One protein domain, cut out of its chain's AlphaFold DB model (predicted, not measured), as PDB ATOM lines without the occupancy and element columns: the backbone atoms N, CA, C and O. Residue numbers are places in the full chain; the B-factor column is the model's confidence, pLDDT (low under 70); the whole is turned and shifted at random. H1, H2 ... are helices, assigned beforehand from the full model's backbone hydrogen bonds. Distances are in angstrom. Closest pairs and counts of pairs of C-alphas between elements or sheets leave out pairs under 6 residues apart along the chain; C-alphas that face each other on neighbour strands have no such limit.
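Overview. This is residues 106 to 161 of the 210 residues of an uncharacterized protein of Araneus ventricosus (UniProt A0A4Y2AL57). The model has little regular structure: a mostly unnamed chain makes two ends of a long shape, joined by the long stretch of residues 123 to 140. At one end residues 106 to 118 lead to the short helix H1, with residues 115 to 120 sticking out; at the other, residues 150 to 161 fold back beside the longer H2. The printed part has 56 residues, 13 of them in H1 and then H2, with no named strand; its class is all helix. It is only just extended, close to loose, with a radius of gyration of the C-alphas of 15.7 A and spans of 43 by 26 by 19 A.

Along the chain. Start at C-alpha 106, (108.203, 151.191, 163.139). Find H1, residues 119 to 122, from C-alpha 119 at (107.550, 158.246, 139.798), 5.2 A long. H2, residues 141 to 149, runs 12.4 A to C-alpha 149 at (109.388, 128.688, 141.104).

Arrangement. H1 and H2 are apart. In H2 every O i to N i+4 pair is within hydrogen-bond range; H1 is too short for such a pair.

Size, cuts and confidence. The C-alphas farthest apart, Arg 115 and Asp 156, are 43.5 A apart. The 18-residue link from H1 to H2 is long, and the printed part has no cut. Look for pLDDT under 70 at residues 106 to 107 and 128 to 134.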
ATOM      1  N   ARG A 106     107.595 149.869 163.238       68.62
ATOM      2  CA  ARG A 106     108.203 151.191 163.139       68.62
ATOM      3  C   ARG A 106     108.008 151.710 161.705       68.62
ATOM      4  O   ARG A 106     108.804 151.437 160.828       68.62
ATOM      5  N   PHE A 107     106.952 152.489 161.483       68.38
ATOM      6  CA  PHE A 107     106.780 153.390 160.340       68.38
ATOM      7  C   PHE A 107     107.966 154.359 160.201       68.38
ATOM      8  O   PHE A 107     108.090 155.348 160.927       68.38
ATOM      9  N   VAL A 108     108.866 154.047 159.282       74.81
ATOM     10  CA  VAL A 108     109.935 154.954 158.875       74.81
ATOM     11  C   VAL A 108     109.409 155.762 157.697       74.81
ATOM     12  O   VAL A 108     108.886 155.181 156.751       74.81
ATOM     13  N   ILE A 109     109.511 157.091 157.767       78.00
ATOM     14  CA  ILE A 109     109.172 157.954 156.632       78.00
ATOM     15  C   ILE A 109     110.310 157.810 155.612       78.00
ATOM     16  O   ILE A 109     111.442 158.171 155.947       78.00
ATOM     17  N   PRO A 110     110.053 157.272 154.408       77.00
ATOM     18  CA  PRO A 110     111.091 157.117 153.401       77.00
ATOM     19  C   PRO A 110     111.541 158.479 152.870       77.00
ATOM     20  O   PRO A 110     110.754 159.426 152.787       77.00
ATOM     21  N   ALA A 111     112.820 158.582 152.512       82.25
ATOM     22  CA  ALA A 111     113.354 159.781 151.883       82.25
ATOM     23  C   ALA A 111     112.741 159.953 150.484       82.25
ATOM     24  O   ALA A 111     112.722 159.015 149.688       82.25
ATOM     25  N   VAL A 112     112.239 161.158 150.202       85.00
ATOM     26  CA  VAL A 112     111.646 161.523 148.910       85.00
ATOM     27  C   VAL A 112     112.710 162.184 148.043       85.00
ATOM     28  O   VAL A 112     113.302 163.192 148.439       85.00
ATOM     29  N   ASN A 113     112.937 161.648 146.849       87.75
ATOM     30  CA  ASN A 113     113.865 162.205 145.875       87.75
ATOM     31  C   ASN A 113     113.144 163.164 144.917       87.75
ATOM     32  O   ASN A 113     112.603 162.767 143.889       87.75
ATOM     33  N   PHE A 114     113.195 164.461 145.219       86.56
ATOM     34  CA  PHE A 114     112.599 165.504 144.370       86.56
ATOM     35  C   PHE A 114     113.300 165.704 143.020       86.56
ATOM     36  O   PHE A 114     112.807 166.463 142.191       86.56
ATOM     37  N   ARG A 115     114.455 165.065 142.800       86.81
ATOM     38  CA  ARG A 115     115.176 165.106 141.521       86.81
ATOM     39  C   ARG A 115     114.798 163.950 140.593       86.81
ATOM     40  O   ARG A 115     115.351 163.877 139.501       86.81
ATOM     41  N   GLY A 116     113.920 163.044 141.034       82.62
ATOM     42  CA  GLY A 116     113.428 161.944 140.212       82.62
ATOM     43  C   GLY A 116     112.710 162.473 138.973       82.62
ATOM     44  O   GLY A 116     111.865 163.362 139.069       82.62
ATOM     45  N   THR A 117     113.071 161.942 137.811       85.31
ATOM     46  CA  THR A 117     112.405 162.245 136.538       85.31
ATOM     47  C   THR A 117     111.152 161.401 136.333       85.31
ATOM     48  O   THR A 117     110.256 161.815 135.603       85.31
ATOM     49  N   ASP A 118     111.078 160.246 136.998       84.81
ATOM     50  CA  ASP A 118     109.939 159.333 136.977       84.81
ATOM     51  C   ASP A 118     109.448 159.026 138.406       84.81
ATOM     52  O   ASP A 118     110.181 159.154 139.391       84.81
ATOM     53  N   TYR A 119     108.191 158.599 138.530       81.88
ATOM     54  CA  TYR A 119     107.550 158.246 139.798       81.88
ATOM     55  C   TYR A 119     108.257 157.100 140.526       81.88
ATOM     56  O   TYR A 119     108.221 157.042 141.757       81.88
ATOM     57  N   VAL A 120     108.908 156.196 139.790       82.62
ATOM     58  CA  VAL A 120     109.669 155.081 140.372       82.62
ATOM     59  C   VAL A 120     110.889 155.585 141.147       82.62
ATOM     60  O   VAL A 120     111.226 155.009 142.180       82.62
ATOM     61  N   ASP A 121     111.491 156.691 140.701       83.50
ATOM     62  CA  ASP A 121     112.700 157.281 141.292       83.50
ATOM     63  C   ASP A 121     112.404 158.192 142.485       83.50
ATOM     64  O   ASP A 121     113.331 158.657 143.156       83.50
ATOM     65  N   LEU A 122     111.123 158.469 142.749       87.12
ATOM     66  CA  LEU A 122     110.684 159.342 143.834       87.12
ATOM     67  C   LEU A 122     110.999 158.747 145.213       87.12
ATOM     68  O   LEU A 122     111.222 159.496 146.165       87.12
ATOM     69  N   PHE A 123     111.042 157.418 145.317       83.38
ATOM     70  CA  PHE A 123     111.357 156.697 146.546       83.38
ATOM     71  C   PHE A 123     112.472 155.683 146.308       83.38
ATOM     72  O   PHE A 123     112.409 154.876 145.382       83.38
ATOM     73  N   ASP A 124     113.469 155.670 147.194       80.69
ATOM     74  CA  ASP A 124     114.466 154.602 147.207       80.69
ATOM     75  C   ASP A 124     113.875 153.343 147.856       80.69
ATOM     76  O   ASP A 124     113.944 153.130 149.071       80.69
ATOM     77  N   TRP A 125     113.279 152.497 147.019       76.81
ATOM     78  CA  TRP A 125     112.708 151.213 147.420       76.81
ATOM     79  C   TRP A 125     113.743 150.233 147.996       76.81
ATOM     80  O   TRP A 125     113.345 149.313 148.707       76.81
ATOM     81  N   GLN A 126     115.046 150.403 147.720       74.00
ATOM     82  CA  GLN A 126     116.099 149.541 148.279       74.00
ATOM     83  C   GLN A 126     116.500 149.962 149.692       74.00
ATOM     84  O   GLN A 126     116.793 149.106 150.523       74.00
ATOM     85  N   ALA A 127     116.488 151.266 149.974       70.06
ATOM     86  CA  ALA A 127     116.759 151.797 151.310       70.06
ATOM     87  C   ALA A 127     115.576 151.626 152.282       70.06
ATOM     88  O   ALA A 127     115.722 151.819 153.491       70.06
ATOM     89  N   CYS A 128     114.393 151.270 151.777       69.00
ATOM     90  CA  CYS A 128     113.212 151.031 152.592       69.00
ATOM     91  C   CYS A 128     113.148 149.572 153.056       69.00
ATOM     92  O   CYS A 128     112.941 148.666 152.253       69.00
ATOM     93  N   ASN A 129     113.215 149.341 154.369       67.88
ATOM     94  CA  ASN A 129     112.901 148.032 154.942       67.88
ATOM     95  C   ASN A 129     111.399 147.745 154.779       67.88
ATOM     96  O   ASN A 129     110.576 148.142 155.611       67.88
ATOM     97  N   VAL A 130     111.034 147.065 153.690       67.12
ATOM     98  CA  VAL A 130     109.657 146.643 153.426       67.12
ATOM     99  C   VAL A 130     109.278 145.574 154.440       67.12
ATOM    100  O   VAL A 130     109.812 144.469 154.448       67.12
ATOM    101  N   THR A 131     108.341 145.908 155.324       68.81
ATOM    102  CA  THR A 131     107.772 144.908 156.225       68.81
ATOM    103  C   THR A 131     106.793 144.042 155.431       68.81
ATOM    104  O   THR A 131     105.913 144.609 154.775       68.81
ATOM    105  N   PRO A 132     106.887 142.700 155.492       66.81
ATOM    106  CA  PRO A 132     105.966 141.831 154.774       66.81
ATOM    107  C   PRO A 132     104.514 142.112 155.173       66.81
ATOM    108  O   PRO A 132     104.201 142.453 156.324       66.81
ATOM    109  N   SER A 133     103.613 142.000 154.196       68.56
ATOM    110  CA  SER A 133     102.175 142.155 154.424       68.56
ATOM    111  C   SER A 133     101.710 141.190 155.511       68.56
ATOM    112  O   SER A 133     102.228 140.084 155.631       68.56
ATOM    113  N   THR A 134     100.722 141.595 156.307       69.44
ATOM    114  CA  THR A 134     100.157 140.737 157.359       69.44
ATOM    115  C   THR A 134      99.651 139.410 156.794       69.44
ATOM    116  O   THR A 134      99.781 138.394 157.462       69.44
ATOM    117  N   VAL A 135      99.166 139.408 155.547       71.25
ATOM    118  CA  VAL A 135      98.699 138.212 154.822       71.25
ATOM    119  C   VAL A 135      99.815 137.194 154.582       71.25
ATOM    120  O   VAL A 135      99.533 136.012 154.474       71.25
ATOM    121  N   LEU A 136     101.071 137.641 154.524       73.69
ATOM    122  CA  LEU A 136     102.251 136.806 154.286       73.69
ATOM    123  C   LEU A 136     103.059 136.571 155.566       73.69
ATOM    124  O   LEU A 136     104.180 136.085 155.504       73.69
ATOM    125  N   LYS A 137     102.542 136.967 156.736       74.31
ATOM    126  CA  LYS A 137     103.320 136.946 157.982       74.31
ATOM    127  C   LYS A 137     103.736 135.528 158.394       74.31
ATOM    128  O   LYS A 137     104.756 135.375 159.058       74.31
ATOM    129  N   HIS A 138     102.932 134.529 158.052       74.25
ATOM    130  CA  HIS A 138     103.128 133.127 158.424       74.25
ATOM    131  C   HIS A 138     103.851 132.303 157.353       74.25
ATOM    132  O   HIS A 138     104.189 131.161 157.632       74.25
ATOM    133  N   ILE A 139     104.114 132.873 156.172       78.12
ATOM    134  CA  ILE A 139     104.844 132.211 155.083       78.12
ATOM    135  C   ILE A 139     106.266 132.774 155.058       78.12
ATOM    136  O   ILE A 139     106.459 133.994 155.009       78.12
ATOM    137  N   SER A 140     107.279 131.909 155.096       80.94
ATOM    138  CA  SER A 140     108.668 132.363 155.014       80.94
ATOM    139  C   SER A 140     109.031 132.820 153.595       80.94
ATOM    140  O   SER A 140     108.466 132.369 152.599       80.94
ATOM    141  N   CYS A 141     110.042 133.687 153.472       79.94
ATOM    142  CA  CYS A 141     110.540 134.107 152.158       79.94
ATOM    143  C   CYS A 141     111.019 132.921 151.301       79.94
ATOM    144  O   CYS A 141     110.916 132.978 150.081       79.94
ATOM    145  N   HIS A 142     111.552 131.864 151.924       82.81
ATOM    146  CA  HIS A 142     112.032 130.673 151.216       82.81
ATOM    147  C   HIS A 142     110.883 129.848 150.636       82.81
ATOM    148  O   HIS A 142     110.950 129.434 149.484       82.81
ATOM    149  N   GLU A 143     109.809 129.658 151.404       82.88
ATOM    150  CA  GLU A 143     108.595 128.977 150.932       82.88
ATOM    151  C   GLU A 143     107.920 129.763 149.811       82.88
ATOM    152  O   GLU A 143     107.590 129.187 148.779       82.88
ATOM    153  N   LEU A 144     107.818 131.087 149.957       82.50
ATOM    154  CA  LEU A 144     107.272 131.954 148.914       82.50
ATOM    155  C   LEU A 144     108.085 131.853 147.612       82.50
ATOM    156  O   LEU A 144     107.519 131.779 146.525       82.50
ATOM    157  N   LEU A 145     109.418 131.826 147.711       85.56
ATOM    158  CA  LEU A 145     110.292 131.676 146.546       85.56
ATOM    159  C   LEU A 145     110.152 130.308 145.876       85.56
ATOM    160  O   LEU A 145     110.264 130.247 144.652       85.56
ATOM    161  N   LYS A 146     109.929 129.237 146.645       86.81
ATOM    162  CA  LYS A 146     109.647 127.906 146.094       86.81
ATOM    163  C   LYS A 146     108.301 127.874 145.383       86.81
ATOM    164  O   LYS A 146     108.265 127.520 144.218       86.81
ATOM    165  N   MET A 147     107.238 128.375 146.011       84.00
ATOM    166  CA  MET A 147     105.900 128.444 145.408       84.00
ATOM    167  C   MET A 147     105.880 129.210 144.076       84.00
ATOM    168  O   MET A 147     105.195 128.798 143.146       84.00
ATOM    169  N   ILE A 148     106.656 130.297 143.970       84.81
ATOM    170  CA  ILE A 148     106.806 131.067 142.722       84.81
ATOM    171  C   ILE A 148     107.595 130.292 141.655       84.81
ATOM    172  O   ILE A 148     107.336 130.469 140.471       84.81
ATOM    173  N   GLN A 149     108.591 129.492 142.043       88.38
ATOM    174  CA  GLN A 149     109.388 128.688 141.104       88.38
ATOM    175  C   GLN A 149     108.651 127.433 140.638       88.38
ATOM    176  O   GLN A 149     108.789 127.044 139.483       88.38
ATOM    177  N   ASP A 150     107.870 126.836 141.531       87.19
ATOM    178  CA  ASP A 150     107.112 125.610 141.304       87.19
ATOM    179  C   ASP A 150     105.748 125.890 140.625       87.19
ATOM    180  O   ASP A 150     104.959 124.968 140.442       87.19
ATOM    181  N   ASP A 151     105.462 127.154 140.264       83.06
ATOM    182  CA  ASP A 151     104.209 127.632 139.651       83.06
ATOM    183  C   ASP A 151     102.938 127.136 140.382       83.06
ATOM    184  O   ASP A 151     101.912 126.823 139.771       83.06
ATOM    185  N   VAL A 152     102.993 127.077 141.721       81.50
ATOM    186  CA  VAL A 152     101.894 126.566 142.557       81.50
ATOM    187  C   VAL A 152     100.673 127.491 142.449       81.50
ATOM    188  O   VAL A 152     100.811 128.697 142.701       81.50
ATOM    189  N   PRO A 153      99.469 126.963 142.140       80.56
ATOM    190  CA  PRO A 153      98.243 127.751 142.091       80.56
ATOM    191  C   PRO A 153      98.004 128.512 143.394       80.56
ATOM    192  O   PRO A 153      98.151 127.973 144.485       80.56
ATOM    193  N   MET A 154      97.591 129.774 143.285       74.81
ATOM    194  CA  MET A 154      97.383 130.663 144.435       74.81
ATOM    195  C   MET A 154      96.321 130.150 145.423       74.81
ATOM    196  O   MET A 154      96.359 130.490 146.602       74.81
ATOM    197  N   ASP A 155      95.374 129.342 144.939       74.50
ATOM    198  CA  ASP A 155      94.322 128.720 145.754       74.50
ATOM    199  C   ASP A 155      94.880 127.678 146.737       74.50
ATOM    200  O   ASP A 155      94.280 127.452 147.788       74.50
ATOM    201  N   ASP A 156      96.051 127.110 146.431       72.38
ATOM    202  CA  ASP A 156      96.762 126.148 147.277       72.38
ATOM    203  C   ASP A 156      97.693 126.841 148.290       72.38
ATOM    204  O   ASP A 156      98.413 126.183 149.042       72.38
ATOM    205  N   TRP A 157      97.719 128.180 148.316       79.19
ATOM    206  CA  TRP A 157      98.516 128.930 149.280       79.19
ATOM    207  C   TRP A 157      97.700 129.131 150.558       79.19
ATOM    208  O   TRP A 157      96.594 129.672 150.537       79.19
ATOM    209  N   ASP A 158      98.284 128.782 151.703       72.31
ATOM    210  CA  ASP A 158      97.639 128.879 153.017       72.31
ATOM    211  C   ASP A 158      97.508 130.326 153.531       72.31
ATOM    212  O   ASP A 158      97.857 130.621 154.668       72.31
ATOM    213  N   PHE A 159      97.046 131.297 152.741       75.00
ATOM    214  CA  PHE A 159      96.921 132.678 153.216       75.00
ATOM    215  C   PHE A 159      95.975 132.824 154.412       75.00
ATOM    216  O   PHE A 159      94.948 132.153 154.528       75.00
ATOM    217  N   ILE A 160      96.262 133.815 155.267       73.88
ATOM    218  CA  ILE A 160      95.295 134.254 156.274       73.88
ATOM    219  C   ILE A 160      94.049 134.731 155.529       73.88
ATOM    220  O   ILE A 160      94.093 135.725 154.799       73.88
ATOM    221  N   LYS A 161      92.932 134.032 155.745       72.62
ATOM    222  CA  LYS A 161      91.625 134.410 155.210       72.62
ATOM    223  C   LYS A 161      91.208 135.738 155.825       72.62
ATOM    224  O   LYS A 161      90.704 135.797 156.945       72.62
TER     225      LYS A 161